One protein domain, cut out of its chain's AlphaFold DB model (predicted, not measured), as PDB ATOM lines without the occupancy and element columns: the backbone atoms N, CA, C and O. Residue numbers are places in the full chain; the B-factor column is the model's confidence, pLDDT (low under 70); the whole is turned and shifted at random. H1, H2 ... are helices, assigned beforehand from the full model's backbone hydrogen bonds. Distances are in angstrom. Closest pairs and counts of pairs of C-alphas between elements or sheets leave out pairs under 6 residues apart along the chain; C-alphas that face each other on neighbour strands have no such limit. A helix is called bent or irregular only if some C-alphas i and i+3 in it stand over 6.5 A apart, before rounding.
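This is residues 819 to 939 of the 1025 residues of an uncharacterized protein of Anaeromassilibacillus sp. An172 (UniProt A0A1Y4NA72). The long, kinked helix H3 runs through the middle, with the bent helix H2 turning away from one end of it and H4 and H5 near the other end. H1 crosses H3 on one side and H6 crosses it on another, and H2a sits farthest out. The printed part has 121 residues with six named helices, H1 to H6 in chain order, and no named strand; the class is all helix. It is compact, with a radius of gyration of the C-alphas of 15.3 A, and rounded, with spans of 40 by 39 by 31 A.

The longest helix by residues, H2, residues 844 to 864, was assigned as one helix by its hydrogen bonds but is bent: C-alphas 853 and 856 are 7.6 A apart. Its arms H2a, residues 844 to 853, and H2b, residues 856 to 864, stand at a steep tilt of 57 degrees. H2b touches H1, residues 821 to 834, at a steep tilt of 56 degrees, opposite ways; the closest C-alphas, of Lys 831 and Ala 858, are 5.4 A apart. H2a is close to H1 but not clearly touching, 6.9 A between the C-alphas of Lys 831 and Leu 851. H2b and H3, residues 866 to 885, touch only at the corner, closest at C-alphas Phe 862 and Ala 869, 5.2 A. H3 is the hub and has a kink of 35 degrees near residue 879. With residues 868 to 877 alone it touches H1, about perpendicular at 75 degrees, closest at C-alphas Ala 826 and Ser 872, 4.6 A. H6, residues 920 to 937, touches H3 at a steep tilt of 41 degrees, opposite ways, closest at C-alphas Arg 882 and Leu 923, 7.0 A. H4, residues 894 to 903, is irregular, with C-alphas 898 and 901 8.6 A apart; it only just touches H3, with 3 pairs of C-alphas within 8 A, the closest those of Cys 880 and Ala 901, 6.1 A. H5, residues 905 to 915, is close to H3 but not clearly touching, 6.6 A between C-alphas Phe 883 and Phe 911. Every O i to N i+4 pair is within hydrogen-bond range in H2a, H2b, H5 and H6; in H1 9 of 10 are, in H3 14 of 16, and in H4 2 of 6, beside 4 of 7 O i to N i+3 pairs.

H1 begins at C-alpha 821 (137.439, 184.889, 28.749) and is 20.6 A long. H3 begins at C-alpha 866 (133.115, 190.973, 12.374) and is 28.0 A long. H6, 25.6 A, ends at C-alpha 937 (127.225, 203.452, 17.981).

The C-alphas farthest apart, of Glu 853 and Ser 892, are 41.0 A apart. The printed part has no cut, and no link is long. Residues 836 to 842 and 917 to 918 have pLDDT under 70.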
ATOM      1  N   ASP A 819     143.160 181.444  28.435       71.19
ATOM      2  CA  ASP A 819     141.953 181.918  29.102       71.19
ATOM      3  C   ASP A 819     141.459 183.214  28.444       71.19
ATOM      4  O   ASP A 819     141.405 184.282  29.057       71.19
ATOM      5  N   SER A 820     141.074 183.118  27.167       83.31
ATOM      6  CA  SER A 820     140.431 184.207  26.416       83.31
ATOM      7  C   SER A 820     138.969 184.407  26.823       83.31
ATOM      8  O   SER A 820     138.043 184.216  26.037       83.31
ATOM      9  N   VAL A 821     138.753 184.801  28.082       89.56
ATOM     10  CA  VAL A 821     137.439 184.889  28.749       89.56
ATOM     11  C   VAL A 821     136.380 185.567  27.885       89.56
ATOM     12  O   VAL A 821     135.334 184.970  27.627       89.56
ATOM     13  N   LEU A 822     136.654 186.791  27.420       91.25
ATOM     14  CA  LEU A 822     135.693 187.573  26.639       91.25
ATOM     15  C   LEU A 822     135.343 186.889  25.318       91.25
ATOM     16  O   LEU A 822     134.166 186.735  25.014       91.25
ATOM     17  N   ASN A 823     136.344 186.441  24.557       90.50
ATOM     18  CA  ASN A 823     136.111 185.807  23.261       90.50
ATOM     19  C   ASN A 823     135.403 184.448  23.409       90.50
ATOM     20  O   ASN A 823     134.477 184.149  22.659       90.50
ATOM     21  N   ARG A 824     135.778 183.653  24.419       91.62
ATOM     22  CA  ARG A 824     135.114 182.386  24.760       91.62
ATOM     23  C   ARG A 824     133.632 182.607  25.053       91.62
ATOM     24  O   ARG A 824     132.794 181.926  24.468       91.62
ATOM     25  N   ILE A 825     133.309 183.553  25.934       94.44
ATOM     26  CA  ILE A 825     131.920 183.865  26.301       94.44
ATOM     27  C   ILE A 825     131.163 184.437  25.097       94.44
ATOM     28  O   ILE A 825     130.039 184.019  24.838       94.44
ATOM     29  N   ALA A 826     131.776 185.334  24.319       95.25
ATOM     30  CA  ALA A 826     131.174 185.897  23.113       95.25
ATOM     31  C   ALA A 826     130.825 184.814  22.077       95.25
ATOM     32  O   ALA A 826     129.717 184.803  21.538       95.25
ATOM     33  N   LEU A 827     131.730 183.864  21.832       92.88
ATOM     34  CA  LEU A 827     131.467 182.744  20.932       92.88
ATOM     35  C   LEU A 827     130.333 181.853  21.460       92.88
ATOM     36  O   LEU A 827     129.477 181.431  20.684       92.88
ATOM     37  N   GLN A 828     130.283 181.594  22.771       92.19
ATOM     38  CA  GLN A 828     129.181 180.834  23.367       92.19
ATOM     39  C   GLN A 828     127.842 181.566  23.234       92.19
ATOM     40  O   GLN A 828     126.870 180.970  22.777       92.19
ATOM     41  N   ILE A 829     127.790 182.868  23.526       93.44
ATOM     42  CA  ILE A 829     126.606 183.707  23.274       93.44
ATOM     43  C   ILE A 829     126.144 183.547  21.819       93.44
ATOM     44  O   ILE A 829     124.962 183.310  21.564       93.44
ATOM     45  N   HIS A 830     127.083 183.604  20.872       93.12
ATOM     46  CA  HIS A 830     126.777 183.474  19.452       93.12
ATOM     47  C   HIS A 830     126.200 182.096  19.087       93.12
ATOM     48  O   HIS A 830     125.170 182.017  18.418       93.12
ATOM     49  N   LYS A 831     126.794 181.004  19.592       90.69
ATOM     50  CA  LYS A 831     126.279 179.632  19.414       90.69
ATOM     51  C   LYS A 831     124.847 179.488  19.937       90.69
ATOM     52  O   LYS A 831     124.012 178.844  19.307       90.69
ATOM     53  N   PHE A 832     124.513 180.145  21.045       88.56
ATOM     54  CA  PHE A 832     123.153 180.113  21.587       88.56
ATOM     55  C   PHE A 832     122.120 180.845  20.717       88.56
ATOM     56  O   PHE A 832     120.951 180.453  20.737       88.56
ATOM     57  N   TYR A 833     122.518 181.851  19.928       86.62
ATOM     58  CA  TYR A 833     121.627 182.537  18.977       86.62
ATOM     59  C   TYR A 833     121.239 181.672  17.767       86.62
ATOM     60  O   TYR A 833     120.201 181.920  17.135       86.62
ATOM     61  N   TYR A 834     122.043 180.648  17.481       82.00
ATOM     62  CA  TYR A 834     121.823 179.660  16.425       82.00
ATOM     63  C   TYR A 834     120.801 178.579  16.791       82.00
ATOM     64  O   TYR A 834     120.219 177.960  15.903       82.00
ATOM     65  N   LEU A 835     120.553 178.364  18.082       81.19
ATOM     66  CA  LEU A 835     119.601 177.360  18.545       81.19
ATOM     67  C   LEU A 835     118.150 177.792  18.290       81.19
ATOM     68  O   LEU A 835     117.807 178.974  18.386       81.19
ATOM     69  N   ASP A 836     117.287 176.812  18.028       69.56
ATOM     70  CA  ASP A 836     115.841 177.022  17.968       69.56
ATOM     71  C   ASP A 836     115.297 177.511  19.328       69.56
ATOM     72  O   ASP A 836     115.715 177.071  20.408       69.56
ATOM     73  N   ASN A 837     114.347 178.442  19.267       64.31
ATOM     74  CA  ASN A 837     113.653 178.974  20.431       64.31
ATOM     75  C   ASN A 837     112.766 177.905  21.096       64.31
ATOM     76  O   ASN A 837     112.607 177.952  22.319       64.31
ATOM     77  N   ASP A 838     112.269 176.935  20.317       61.94
ATOM     78  CA  ASP A 838     111.353 175.876  20.767       61.94
ATOM     79  C   ASP A 838     112.065 174.622  21.312       61.94
ATOM     80  O   ASP A 838     111.415 173.714  21.834       61.94
ATOM     81  N   LEU A 839     113.403 174.570  21.262       68.19
ATOM     82  CA  LEU A 839     114.177 173.505  21.909       68.19
ATOM     83  C   LEU A 839     113.891 173.488  23.422       68.19
ATOM     84  O   LEU A 839     114.137 174.475  24.134       68.19
ATOM     85  N   ASP A 840     113.420 172.338  23.925       58.69
ATOM     86  CA  ASP A 840     113.311 172.067  25.361       58.69
ATOM     87  C   ASP A 840     114.708 171.850  25.949       58.69
ATOM     88  O   ASP A 840     115.205 170.739  26.124       58.69
ATOM     89  N   LYS A 841     115.366 172.974  26.237       63.16
ATOM     90  CA  LYS A 841     116.725 173.039  26.774       63.16
ATOM     91  C   LYS A 841     116.818 172.596  28.247       63.16
ATOM     92  O   LYS A 841     117.782 172.964  28.911       63.16
ATOM     93  N   LYS A 842     115.811 171.916  28.813       64.38
ATOM     94  CA  LYS A 842     115.938 171.216  30.109       64.38
ATOM     95  C   LYS A 842     116.604 169.848  29.954       64.38
ATOM     96  O   LYS A 842     117.133 169.324  30.927       64.38
ATOM     97  N   ASP A 843     116.589 169.295  28.744       76.38
ATOM     98  CA  ASP A 843     117.324 168.088  28.387       76.38
ATOM     99  C   ASP A 843     118.751 168.479  27.960       76.38
ATOM    100  O   ASP A 843     118.987 168.910  26.828       76.38
ATOM    101  N   GLU A 844     119.703 168.379  28.894       78.25
ATOM    102  CA  GLU A 844     121.115 168.722  28.659       78.25
ATOM    103  C   GLU A 844     121.725 167.937  27.494       78.25
ATOM    104  O   GLU A 844     122.557 168.472  26.760       78.25
ATOM    105  N   LYS A 845     121.277 166.693  27.273       82.31
ATOM    106  CA  LYS A 845     121.764 165.861  26.174       82.31
ATOM    107  C   LYS A 845     121.333 166.438  24.827       82.31
ATOM    108  O   LYS A 845     122.186 166.658  23.972       82.31
ATOM    109  N   LYS A 846     120.044 166.758  24.664       81.00
ATOM    110  CA  LYS A 846     119.533 167.383  23.430       81.00
ATOM    111  C   LYS A 846     120.136 168.758  23.178       81.00
ATOM    112  O   LYS A 846     120.385 169.117  22.032       81.00
ATOM    113  N   LEU A 847     120.375 169.538  24.235       81.44
ATOM    114  CA  LEU A 847     121.048 170.828  24.111       81.44
ATOM    115  C   LEU A 847     122.479 170.660  23.585       81.44
ATOM    116  O   LEU A 847     122.882 171.402  22.693       81.44
ATOM    117  N   LYS A 848     123.227 169.682  24.109       83.81
ATOM    118  CA  LYS A 848     124.590 169.384  23.655       83.81
ATOM    119  C   LYS A 848     124.615 168.891  22.206       83.81
ATOM    120  O   LYS A 848     125.440 169.360  21.432       83.81
ATOM    121  N   GLU A 849     123.692 168.003  21.833       84.75
ATOM    122  CA  GLU A 849     123.531 167.523  20.452       84.75
ATOM    123  C   GLU A 849     123.236 168.689  19.491       84.75
ATOM    124  O   GLU A 849     123.952 168.867  18.511       84.75
ATOM    125  N   ALA A 850     122.276 169.556  19.825       83.75
ATOM    126  CA  ALA A 850     121.926 170.713  18.997       83.75
ATOM    127  C   ALA A 850     123.064 171.748  18.882       83.75
ATOM    128  O   ALA A 850     123.242 172.360  17.828       83.75
ATOM    129  N   LEU A 851     123.833 171.963  19.957       84.25
ATOM    130  CA  LEU A 851     125.012 172.833  19.930       84.25
ATOM    131  C   LEU A 851     126.116 172.268  19.034       84.25
ATOM    132  O   LEU A 851     126.747 173.037  18.314       84.25
ATOM    133  N   GLU A 852     126.344 170.953  19.053       85.81
ATOM    134  CA  GLU A 852     127.342 170.321  18.185       85.81
ATOM    135  C   GLU A 852     126.899 170.349  16.712       85.81
ATOM    136  O   GLU A 852     127.716 170.634  15.837       85.81
ATOM    137  N   GLU A 853     125.603 170.161  16.434       85.94
ATOM    138  CA  GLU A 853     125.034 170.264  15.081       85.94
ATOM    139  C   GLU A 853     125.220 171.659  14.462       85.94
ATOM    140  O   GLU A 853     125.532 171.772  13.275       85.94
ATOM    141  N   CYS A 854     125.058 172.735  15.245       86.12
ATOM    142  CA  CYS A 854     125.184 174.107  14.740       86.12
ATOM    143  C   CYS A 854     126.587 174.716  14.896       86.12
ATOM    144  O   CYS A 854     126.847 175.790  14.346       86.12
ATOM    145  N   LYS A 855     127.500 174.044  15.609       87.38
ATOM    146  CA  LYS A 855     128.827 174.550  15.999       87.38
ATOM    147  C   LYS A 855     129.612 175.153  14.843       87.38
ATOM    148  O   LYS A 855     130.119 176.263  14.972       87.38
ATOM    149  N   ARG A 856     129.709 174.434  13.721       86.88
ATOM    150  CA  ARG A 856     130.503 174.854  12.555       86.88
ATOM    151  C   ARG A 856     129.917 176.074  11.866       86.88
ATOM    152  O   ARG A 856     130.658 176.998  11.554       86.88
ATOM    153  N   SER A 857     128.602 176.101  11.684       87.50
ATOM    154  CA  SER A 857     127.915 177.247  11.089       87.50
ATOM    155  C   SER A 857     128.017 178.481  11.987       87.50
ATOM    156  O   SER A 857     128.314 179.564  11.496       87.50
ATOM    157  N   ALA A 858     127.854 178.312  13.303       89.00
ATOM    158  CA  ALA A 858     127.997 179.399  14.268       89.00
ATOM    159  C   ALA A 858     129.435 179.938  14.336       89.00
ATOM    160  O   ALA A 858     129.633 181.146  14.406       89.00
ATOM    161  N   GLU A 859     130.448 179.071  14.311       90.38
ATOM    162  CA  GLU A 859     131.847 179.512  14.281       90.38
ATOM    163  C   GLU A 859     132.203 180.205  12.963       90.38
ATOM    164  O   GLU A 859     132.832 181.261  12.999       90.38
ATOM    165  N   ASN A 860     131.742 179.680  11.826       88.69
ATOM    166  CA  ASN A 860     131.898 180.339  10.534       88.69
ATOM    167  C   ASN A 860     131.308 181.755  10.562       88.69
ATOM    168  O   ASN A 860     131.992 182.713  10.237       88.69
ATOM    169  N   ASP A 861     130.072 181.918  11.026       88.19
ATOM    170  CA  ASP A 861     129.440 183.238  11.082       88.19
ATOM    171  C   ASP A 861     130.088 184.198  12.080       88.19
ATOM    172  O   ASP A 861     130.080 185.412  11.860       88.19
ATOM    173  N   PHE A 862     130.625 183.673  13.180       91.12
ATOM    174  CA  PHE A 862     131.327 184.467  14.179       91.12
ATOM    175  C   PHE A 862     132.658 185.002  13.639       91.12
ATOM    176  O   PHE A 862     132.959 186.175  13.845       91.12
ATOM    177  N   TYR A 863     133.443 184.166  12.952       89.44
ATOM    178  CA  TYR A 863     134.781 184.532  12.472       89.44
ATOM    179  C   TYR A 863     134.795 185.176  11.082       89.44
ATOM    180  O   TYR A 863     135.721 185.924  10.785       89.44
ATOM    181  N   SER A 864     133.779 184.936  10.252       84.94
ATOM    182  CA  SER A 864     133.704 185.485   8.890       84.94
ATOM    183  C   SER A 864     132.993 186.837   8.808       84.94
ATOM    184  O   SER A 864     133.105 187.521   7.793       84.94
ATOM    185  N   PHE A 865     132.253 187.225   9.851       86.19
ATOM    186  CA  PHE A 865     131.544 188.503   9.902       86.19
ATOM    187  C   PHE A 865     131.806 189.214  11.228       86.19
ATOM    188  O   PHE A 865     131.165 188.937  12.246       86.19
ATOM    189  N   SER A 866     132.685 190.210  11.200       87.50
ATOM    190  CA  SER A 866     133.115 190.973  12.374       87.50
ATOM    191  C   SER A 866     131.952 191.599  13.148       87.50
ATOM    192  O   SER A 866     132.011 191.692  14.370       87.50
ATOM    193  N   TYR A 867     130.851 191.963  12.475       88.62
ATOM    194  CA  TYR A 867     129.621 192.426  13.135       88.62
ATOM    195  C   TYR A 867     129.100 191.430  14.190       88.62
ATOM    196  O   TYR A 867     128.665 191.840  15.268       88.62
ATOM    197  N   ASN A 868     129.127 190.129  13.886       90.44
ATOM    198  CA  ASN A 868     128.627 189.087  14.780       90.44
ATOM    199  C   ASN A 868     129.535 188.936  16.004       90.44
ATOM    200  O   ASN A 868     129.036 188.890  17.132       90.44
ATOM    201  N   ALA A 869     130.852 188.913  15.787       92.12
ATOM    202  CA  ALA A 869     131.832 188.880  16.865       92.12
ATOM    203  C   ALA A 869     131.736 190.125  17.761       92.12
ATOM    204  O   ALA A 869     131.622 189.990  18.977       92.12
ATOM    205  N   ASP A 870     131.705 191.327  17.179       94.94
ATOM    206  CA  ASP A 870     131.606 192.599  17.907       94.94
ATOM    207  C   ASP A 870     130.325 192.678  18.747       94.94
ATOM    208  O   ASP A 870     130.374 192.994  19.937       94.94
ATOM    209  N   SER A 871     129.180 192.305  18.164       94.50
ATOM    210  CA  SER A 871     127.903 192.281  18.885       94.50
ATOM    211  C   SER A 871     127.943 191.317  20.069       94.50
ATOM    212  O   SER A 871     127.435 191.652  21.139       94.50
ATOM    213  N   SER A 872     128.526 190.130  19.898       96.38
ATOM    214  CA  SER A 872     128.634 189.142  20.973       96.38
ATOM    215  C   SER A 872     129.643 189.547  22.048       96.38
ATOM    216  O   SER A 872     129.381 189.322  23.229       96.38
ATOM    217  N   ILE A 873     130.766 190.175  21.677       96.31
ATOM    218  CA  ILE A 873     131.751 190.727  22.622       96.31
ATOM    219  C   ILE A 873     131.111 191.840  23.455       96.31
ATOM    220  O   ILE A 873     131.230 191.831  24.679       96.31
ATOM    221  N   SER A 874     130.367 192.751  22.823       97.06
ATOM    222  CA  SER A 874     129.637 193.804  23.534       97.06
ATOM    223  C   SER A 874     128.613 193.224  24.519       97.06
ATOM    224  O   SER A 874     128.526 193.682  25.659       97.06
ATOM    225  N   THR A 875     127.893 192.162  24.138       97.00
ATOM    226  CA  THR A 875     127.006 191.441  25.066       97.00
ATOM    227  C   THR A 875     127.788 190.780  26.207       97.00
ATOM    228  O   THR A 875     127.340 190.853  27.348       97.00
ATOM    229  N   ALA A 876     128.948 190.171  25.935       97.25
ATOM    230  CA  ALA A 876     129.794 189.538  26.951       97.25
ATOM    231  C   ALA A 876     130.281 190.547  28.006       97.25
ATOM    232  O   ALA A 876     130.178 190.275  29.200       97.25
ATOM    233  N   ILE A 877     130.724 191.737  27.582       98.00
ATOM    234  CA  ILE A 877     131.058 192.853  28.486       98.00
ATOM    235  C   ILE A 877     129.803 193.300  29.252       98.00
ATOM    236  O   ILE A 877     129.836 193.484  30.471       98.00
ATOM    237  N   GLY A 878     128.673 193.412  28.548       97.38
ATOM    238  CA  GLY A 878     127.368 193.756  29.111       97.38
ATOM    239  C   GLY A 878     126.860 192.787  30.183       97.38
ATOM    240  O   GLY A 878     126.029 193.184  30.999       97.38
ATOM    241  N   LEU A 879     127.376 191.552  30.263       96.56
ATOM    242  CA  LEU A 879     127.006 190.614  31.328       96.56
ATOM    243  C   LEU A 879     127.381 191.141  32.718       96.56
ATOM    244  O   LEU A 879     126.576 190.996  33.634       96.56
ATOM    245  N   CYS A 880     128.519 191.832  32.875       95.38
ATOM    246  CA  CYS A 880     128.888 192.462  34.151       95.38
ATOM    247  C   CYS A 880     127.811 193.457  34.621       95.38
ATOM    248  O   CYS A 880     127.442 193.494  35.793       95.38
ATOM    249  N   TYR A 881     127.270 194.236  33.685       96.44
ATOM    250  CA  TYR A 881     126.224 195.232  33.929       96.44
ATOM    251  C   TYR A 881     124.861 194.575  34.152       96.44
ATOM    252  O   TYR A 881     124.097 195.004  35.014       96.44
ATOM    253  N   ARG A 882     124.575 193.478  33.443       95.06
ATOM    254  CA  ARG A 882     123.379 192.655  33.651       95.06
ATOM    255  C   ARG A 882     123.349 192.035  35.049       95.06
ATOM    256  O   ARG A 882     122.298 192.058  35.686       95.06
ATOM    257  N   PHE A 883     124.475 191.513  35.534       94.62
ATOM    258  CA  PHE A 883     124.587 190.974  36.893       94.62
ATOM    259  C   PHE A 883     124.335 192.058  37.938       94.62
ATOM    260  O   PHE A 883     123.497 191.871  38.820       94.62
ATOM    261  N   PHE A 884     124.943 193.235  37.767       93.81
ATOM    262  CA  PHE A 884     124.679 194.382  38.630       93.81
ATOM    263  C   PHE A 884     123.201 194.811  38.613       93.81
ATOM    264  O   PHE A 884     122.606 194.998  39.673       93.81
ATOM    265  N   ALA A 885     122.572 194.900  37.435       92.44
ATOM    266  CA  ALA A 885     121.148 195.227  37.303       92.44
ATOM    267  C   ALA A 885     120.236 194.196  37.997       92.44
ATOM    268  O   ALA A 885     119.194 194.553  38.547       92.44
ATOM    269  N   ALA A 886     120.653 192.927  38.029       92.00
ATOM    270  CA  ALA A 886     119.994 191.855  38.774       92.00
ATOM    271  C   ALA A 886     120.345 191.825  40.273       92.00
ATOM    272  O   ALA A 886     119.817 190.986  41.001       92.00
ATOM    273  N   LYS A 887     121.179 192.760  40.751       90.25
ATOM    274  CA  LYS A 887     121.685 192.865  42.132       90.25
ATOM    275  C   LYS A 887     122.606 191.716  42.558       90.25
ATOM    276  O   LYS A 887     122.746 191.469  43.753       90.25
ATOM    277  N   CYS A 888     123.253 191.061  41.599       91.38
ATOM    278  CA  CYS A 888     124.307 190.075  41.825       91.38
ATOM    279  C   CYS A 888     125.650 190.807  41.754       91.38
ATOM    280  O   CYS A 888     126.082 191.212  40.672       91.38
ATOM    281  N   ILE A 889     126.268 191.052  42.910       89.75
ATOM    282  CA  ILE A 889     127.460 191.900  43.035       89.75
ATOM    283  C   ILE A 889     128.552 191.185  43.822       89.75
ATOM    284  O   ILE A 889     128.274 190.484  44.789       89.75
ATOM    285  N   LEU A 890     129.806 191.413  43.443       88.69
ATOM    286  CA  LEU A 890     130.951 190.979  44.242       88.69
ATOM    287  C   LEU A 890     131.196 191.938  45.416       88.69
ATOM    288  O   LEU A 890     130.843 193.120  45.357       88.69
ATOM    289  N   ALA A 891     131.803 191.412  46.481       77.69
ATOM    290  CA  ALA A 891     131.938 192.095  47.764       77.69
ATOM    291  C   ALA A 891     132.930 193.270  47.743       77.69
ATOM    292  O   ALA A 891     132.753 194.233  48.493       77.69
ATOM    293  N   SER A 892     133.968 193.199  46.909       81.06
ATOM    294  CA  SER A 892     135.017 194.216  46.811       81.06
ATOM    295  C   SER A 892     135.368 194.557  45.361       81.06
ATOM    296  O   SER A 892     135.029 193.826  44.433       81.06
ATOM    297  N   LYS A 893     136.054 195.689  45.156       83.12
ATOM    298  CA  LYS A 893     136.566 196.103  43.838       83.12
ATOM    299  C   LYS A 893     137.570 195.082  43.308       83.12
ATOM    300  O   LYS A 893     137.594 194.800  42.116       83.12
ATOM    301  N   GLU A 894     138.406 194.568  44.200       86.31
ATOM    302  CA  GLU A 894     139.479 193.628  43.904       86.31
ATOM    303  C   GLU A 894     138.934 192.326  43.304       86.31
ATOM    304  O   GLU A 894     139.580 191.747  42.433       86.31
ATOM    305  N   ASP A 895     137.715 191.928  43.679       89.38
ATOM    306  CA  ASP A 895     137.057 190.730  43.152       89.38
ATOM    307  C   ASP A 895     136.647 190.864  41.674       89.38
ATOM    308  O   ASP A 895     136.455 189.851  41.007       89.38
ATOM    309  N   TYR A 896     136.505 192.085  41.138       91.06
ATOM    310  CA  TYR A 896     136.148 192.297  39.725       91.06
ATOM    311  C   TYR A 896     137.342 192.176  38.774       91.06
ATOM    312  O   TYR A 896     137.136 191.946  37.581       91.06
ATOM    313  N   LEU A 897     138.573 192.313  39.279       90.38
ATOM    314  CA  LEU A 897     139.787 192.314  38.463       90.38
ATOM    315  C   LEU A 897     139.961 191.002  37.681       90.38
ATOM    316  O   LEU A 897     139.491 189.940  38.088       90.38
ATOM    317  N   ASP A 898     140.654 191.084  36.544       87.81
ATOM    318  CA  ASP A 898     140.913 189.957  35.640       87.81
ATOM    319  C   ASP A 898     139.652 189.174  35.238       87.81
ATOM    320  O   ASP A 898     139.643 187.934  35.180       87.81
ATOM    321  N   PHE A 899     138.603 189.927  34.893       91.75
ATOM    322  CA  PHE A 899     137.279 189.432  34.525       91.75
ATOM    323  C   PHE A 899     136.581 188.645  35.646       91.75
ATOM    324  O   PHE A 899     135.830 187.708  35.363       91.75
ATOM    325  N   GLY A 900     136.807 189.001  36.912       91.94
ATOM    326  CA  GLY A 900     136.320 188.241  38.065       91.94
ATOM    327  C   GLY A 900     134.803 188.017  38.076       91.94
ATOM    328  O   GLY A 900     134.348 186.898  38.317       91.94
ATOM    329  N   ALA A 901     134.007 189.012  37.667       92.06
ATOM    330  CA  ALA A 901     132.552 188.861  37.524       92.06
ATOM    331  C   ALA A 901     132.141 187.801  36.483       92.06
ATOM    332  O   ALA A 901     131.115 187.148  36.640       92.06
ATOM    333  N   LEU A 902     132.952 187.593  35.442       92.88
ATOM    334  CA  LEU A 902     132.721 186.586  34.399       92.88
ATOM    335  C   LEU A 902     133.316 185.211  34.752       92.88
ATOM    336  O   LEU A 902     133.092 184.238  34.031       92.88
ATOM    337  N   LYS A 903     134.090 185.117  35.838       91.38
ATOM    338  CA  LYS A 903     134.679 183.869  36.351       91.38
ATOM    339  C   LYS A 903     134.005 183.371  37.633       91.38
ATOM    340  O   LYS A 903     134.246 182.238  38.040       91.38
ATOM    341  N   SER A 904     133.178 184.197  38.272       90.12
ATOM    342  CA  SER A 904     132.567 183.887  39.565       90.12
ATOM    343  C   SER A 904     131.364 182.952  39.436       90.12
ATOM    344  O   SER A 904     130.302 183.335  38.945       90.12
ATOM    345  N   LEU A 905     131.509 181.725  39.948       87.81
ATOM    346  CA  LEU A 905     130.397 180.775  40.079       87.81
ATOM    347  C   LEU A 905     129.327 181.263  41.068       87.81
ATOM    348  O   LEU A 905     128.153 180.946  40.894       87.81
ATOM    349  N   GLU A 906     129.719 182.045  42.078       88.06
ATOM    350  CA  GLU A 906     128.804 182.623  43.068       88.06
ATOM    351  C   GLU A 906     127.842 183.616  42.407       88.06
ATOM    352  O   GLU A 906     126.630 183.437  42.498       88.06
ATOM    353  N   VAL A 907     128.368 184.574  41.631       89.88
ATOM    354  CA  VAL A 907     127.551 185.553  40.883       89.88
ATOM    355  C   VAL A 907     126.593 184.850  39.920       89.88
ATOM    356  O   VAL A 907     125.432 185.242  39.804       89.88
ATOM    357  N   LEU A 908     127.049 183.788  39.248       89.88
ATOM    358  CA  LEU A 908     126.205 183.006  38.340       89.88
ATOM    359  C   LEU A 908     125.082 182.265  39.074       89.88
ATOM    360  O   LEU A 908     123.953 182.233  38.576       89.88
ATOM    361  N   SER A 909     125.370 181.688  40.244       88.00
ATOM    362  CA  SER A 909     124.368 181.022  41.080       88.00
ATOM    363  C   SER A 909     123.324 182.017  41.582       88.00
ATOM    364  O   SER A 909     122.128 181.781  41.422       88.00
ATOM    365  N   GLU A 910     123.758 183.161  42.116       90.00
ATOM    366  CA  GLU A 910     122.853 184.221  42.568       90.00
ATOM    367  C   GLU A 910     121.975 184.736  41.429       90.00
ATOM    368  O   GLU A 910     120.768 184.918  41.598       90.00
ATOM    369  N   PHE A 911     122.554 184.935  40.242       91.38
ATOM    370  CA  PHE A 911     121.799 185.372  39.073       91.38
ATOM    371  C   PHE A 911     120.732 184.347  38.675       91.38
ATOM    372  O   PHE A 911     119.601 184.722  38.359       91.38
ATOM    373  N   SER A 912     121.059 183.052  38.735       87.62
ATOM    374  CA  SER A 912     120.098 181.969  38.502       87.62
ATOM    375  C   SER A 912     118.912 182.037  39.472       87.62
ATOM    376  O   SER A 912     117.761 181.889  39.052       87.62
ATOM    377  N   ASP A 913     119.165 182.319  40.750       85.69
ATOM    378  CA  ASP A 913     118.115 182.466  41.762       85.69
ATOM    379  C   ASP A 913     117.250 183.712  41.516       85.69
ATOM    380  O   ASP A 913     116.020 183.645  41.605       85.69
ATOM    381  N   GLN A 914     117.862 184.836  41.122       84.06
ATOM    382  CA  GLN A 914     117.148 186.080  40.802       84.06
ATOM    383  C   GLN A 914     116.297 185.986  39.531       84.06
ATOM    384  O   GLN A 914     115.272 186.666  39.412       84.06
ATOM    385  N   LEU A 915     116.668 185.141  38.568       81.81
ATOM    386  CA  LEU A 915     115.837 184.899  37.387       81.81
ATOM    387  C   LEU A 915     114.502 184.226  37.739       81.81
ATOM    388  O   LEU A 915     113.500 184.465  37.059       81.81
ATOM    389  N   ASN A 916     114.467 183.429  38.810       70.56
ATOM    390  CA  ASN A 916     113.267 182.720  39.260       70.56
ATOM    391  C   ASN A 916     112.274 183.624  40.022       70.56
ATOM    392  O   ASN A 916     111.146 183.202  40.275       70.56
ATOM    393  N   SER A 917     112.655 184.865  40.369       60.78
ATOM    394  CA  SER A 917     111.909 185.766  41.269       60.78
ATOM    395  C   SER A 917     111.198 186.961  40.590       60.78
ATOM    396  O   SER A 917     110.779 187.886  41.281       60.78
ATOM    397  N   ASN A 918     110.976 186.918  39.264       59.66
ATOM    398  CA  ASN A 918     110.293 187.931  38.415       59.66
ATOM    399  C   ASN A 918     111.117 189.158  37.939       59.66
ATOM    400  O   ASN A 918     110.534 190.157  37.522       59.66
ATOM    401  N   SER A 919     112.451 189.091  37.886       73.50
ATOM    402  CA  SER A 919     113.313 190.171  37.339       73.50
ATOM    403  C   SER A 919     113.477 190.169  35.802       73.50
ATOM    404  O   SER A 919     114.014 191.109  35.216       73.50
ATOM    405  N   LYS A 920     113.012 189.112  35.126       86.19
ATOM    406  CA  LYS A 920     113.345 188.805  33.723       86.19
ATOM    407  C   LYS A 920     112.902 189.858  32.702       86.19
ATOM    408  O   LYS A 920     113.622 190.082  31.732       86.19
ATOM    409  N   GLU A 921     111.727 190.457  32.886       89.44
ATOM    410  CA  GLU A 921     111.198 191.444  31.936       89.44
ATOM    411  C   GLU A 921     112.046 192.718  31.951       89.44
ATOM    412  O   GLU A 921     112.493 193.163  30.902       89.44
ATOM    413  N   GLU A 922     112.347 193.244  33.138       90.44
ATOM    414  CA  GLU A 922     113.159 194.454  33.294       90.44
ATOM    415  C   GLU A 922     114.574 194.264  32.733       90.44
ATOM    416  O   GLU A 922     115.072 195.098  31.978       90.44
ATOM    417  N   LEU A 923     115.196 193.111  33.005       93.50
ATOM    418  CA  LEU A 923     116.497 192.766  32.424       93.50
ATOM    419  C   LEU A 923     116.444 192.682  30.890       93.50
ATOM    420  O   LEU A 923     117.406 193.063  30.225       93.50
ATOM    421  N   ALA A 924     115.330 192.220  30.314       93.88
ATOM    422  CA  ALA A 924     115.152 192.180  28.865       93.88
ATOM    423  C   ALA A 924     114.990 193.587  28.259       93.88
ATOM    424  O   ALA A 924     115.555 193.846  27.197       93.88
ATOM    425  N   LYS A 925     114.306 194.513  28.948       94.62
ATOM    426  CA  LYS A 925     114.213 195.930  28.537       94.62
ATOM    427  C   LYS A 925     115.585 196.601  28.491       94.62
ATOM    428  O   LYS A 925     115.922 197.284  27.519       94.62
ATOM    429  N   ILE A 926     116.391 196.376  29.529       95.31
ATOM    430  CA  ILE A 926     117.758 196.905  29.619       95.31
ATOM    431  C   ILE A 926     118.625 196.321  28.504       95.31
ATOM    432  O   ILE A 926     119.313 197.072  27.815       95.31
ATOM    433  N   GLU A 927     118.549 195.009  28.267       95.69
ATOM    434  CA  GLU A 927     119.298 194.358  27.188       95.69
ATOM    435  C   GLU A 927     118.897 194.873  25.802       95.69
ATOM    436  O   GLU A 927     119.771 195.095  24.968       95.69
ATOM    437  N   GLN A 928     117.606 195.124  25.558       96.19
ATOM    438  CA  GLN A 928     117.153 195.731  24.304       96.19
ATOM    439  C   GLN A 928     117.746 197.128  24.108       96.19
ATOM    440  O   GLN A 928     118.226 197.446  23.024       96.19
ATOM    441  N   SER A 929     117.751 197.952  25.155       96.25
ATOM    442  CA  SER A 929     118.309 199.309  25.102       96.25
ATOM    443  C   SER A 929     119.829 199.288  24.905       96.25
ATOM    444  O   SER A 929     120.375 200.060  24.117       96.25
ATOM    445  N   ARG A 930     120.529 198.353  25.558       97.00
ATOM    446  CA  ARG A 930     121.960 198.104  25.339       97.00
ATOM    447  C   ARG A 930     122.228 197.677  23.892       97.00
ATOM    448  O   ARG A 930     123.115 198.228  23.247       97.00
ATOM    449  N   TRP A 931     121.440 196.748  23.350       96.88
ATOM    450  CA  TRP A 931     121.564 196.318  21.956       96.88
ATOM    451  C   TRP A 931     121.272 197.459  20.968       96.88
ATOM    452  O   TRP A 931     122.043 197.658  20.032       96.88
ATOM    453  N   ASN A 932     120.236 198.273  21.207       97.25
ATOM    454  CA  ASN A 932     119.988 199.497  20.439       97.25
ATOM    455  C   ASN A 932     121.214 200.421  20.481       97.25
ATOM    456  O   ASN A 932     121.670 200.884  19.440       97.25
ATOM    457  N   SER A 933     121.789 200.635  21.668       96.81
ATOM    458  CA  SER A 933     122.985 201.464  21.861       96.81
ATOM    459  C   SER A 933     124.178 200.946  21.047       96.81
ATOM    460  O   SER A 933     124.839 201.729  20.366       96.81
ATOM    461  N   PHE A 934     124.408 199.626  21.042       97.50
ATOM    462  CA  PHE A 934     125.401 198.971  20.183       97.50
ATOM    463  C   PHE A 934     125.131 199.227  18.689       97.50
ATOM    464  O   PHE A 934     126.034 199.585  17.937       97.50
ATOM    465  N   MET A 935     123.887 199.101  18.235       96.69
ATOM    466  CA  MET A 935     123.556 199.345  16.829       96.69
ATOM    467  C   MET A 935     123.821 200.806  16.433       96.69
ATOM    468  O   MET A 935     124.513 201.066  15.443       96.69
ATOM    469  N   LEU A 936     123.344 201.765  17.232       96.56
ATOM    470  CA  LEU A 936     123.507 203.196  16.961       96.56
ATOM    471  C   LEU A 936     124.986 203.616  16.952       96.56
ATOM    472  O   LEU A 936     125.406 204.361  16.063       96.56
ATOM    473  N   ILE A 937     125.797 203.108  17.890       95.75
ATOM    474  CA  ILE A 937     127.225 203.452  17.981       95.75
ATOM    475  C   ILE A 937     128.060 202.861  16.841       95.75
ATOM    476  O   ILE A 937     129.141 203.357  16.531       95.75
ATOM    477  N   ARG A 938     127.572 201.805  16.179       93.94
ATOM    478  CA  ARG A 938     128.184 201.257  14.957       93.94
ATOM    479  C   ARG A 938     127.622 201.886  13.677       93.94
ATOM    480  O   ARG A 938     127.944 201.429  12.574       93.94
ATOM    481  N   GLY A 939     126.812 202.937  13.810       94.25
ATOM    482  CA  GLY A 939     126.275 203.737  12.712       94.25
ATOM    483  C   GLY A 939     125.008 203.171  12.072       94.25
ATOM    484  O   GLY A 939     124.696 203.542  10.944       94.25
TER     485      GLY A 939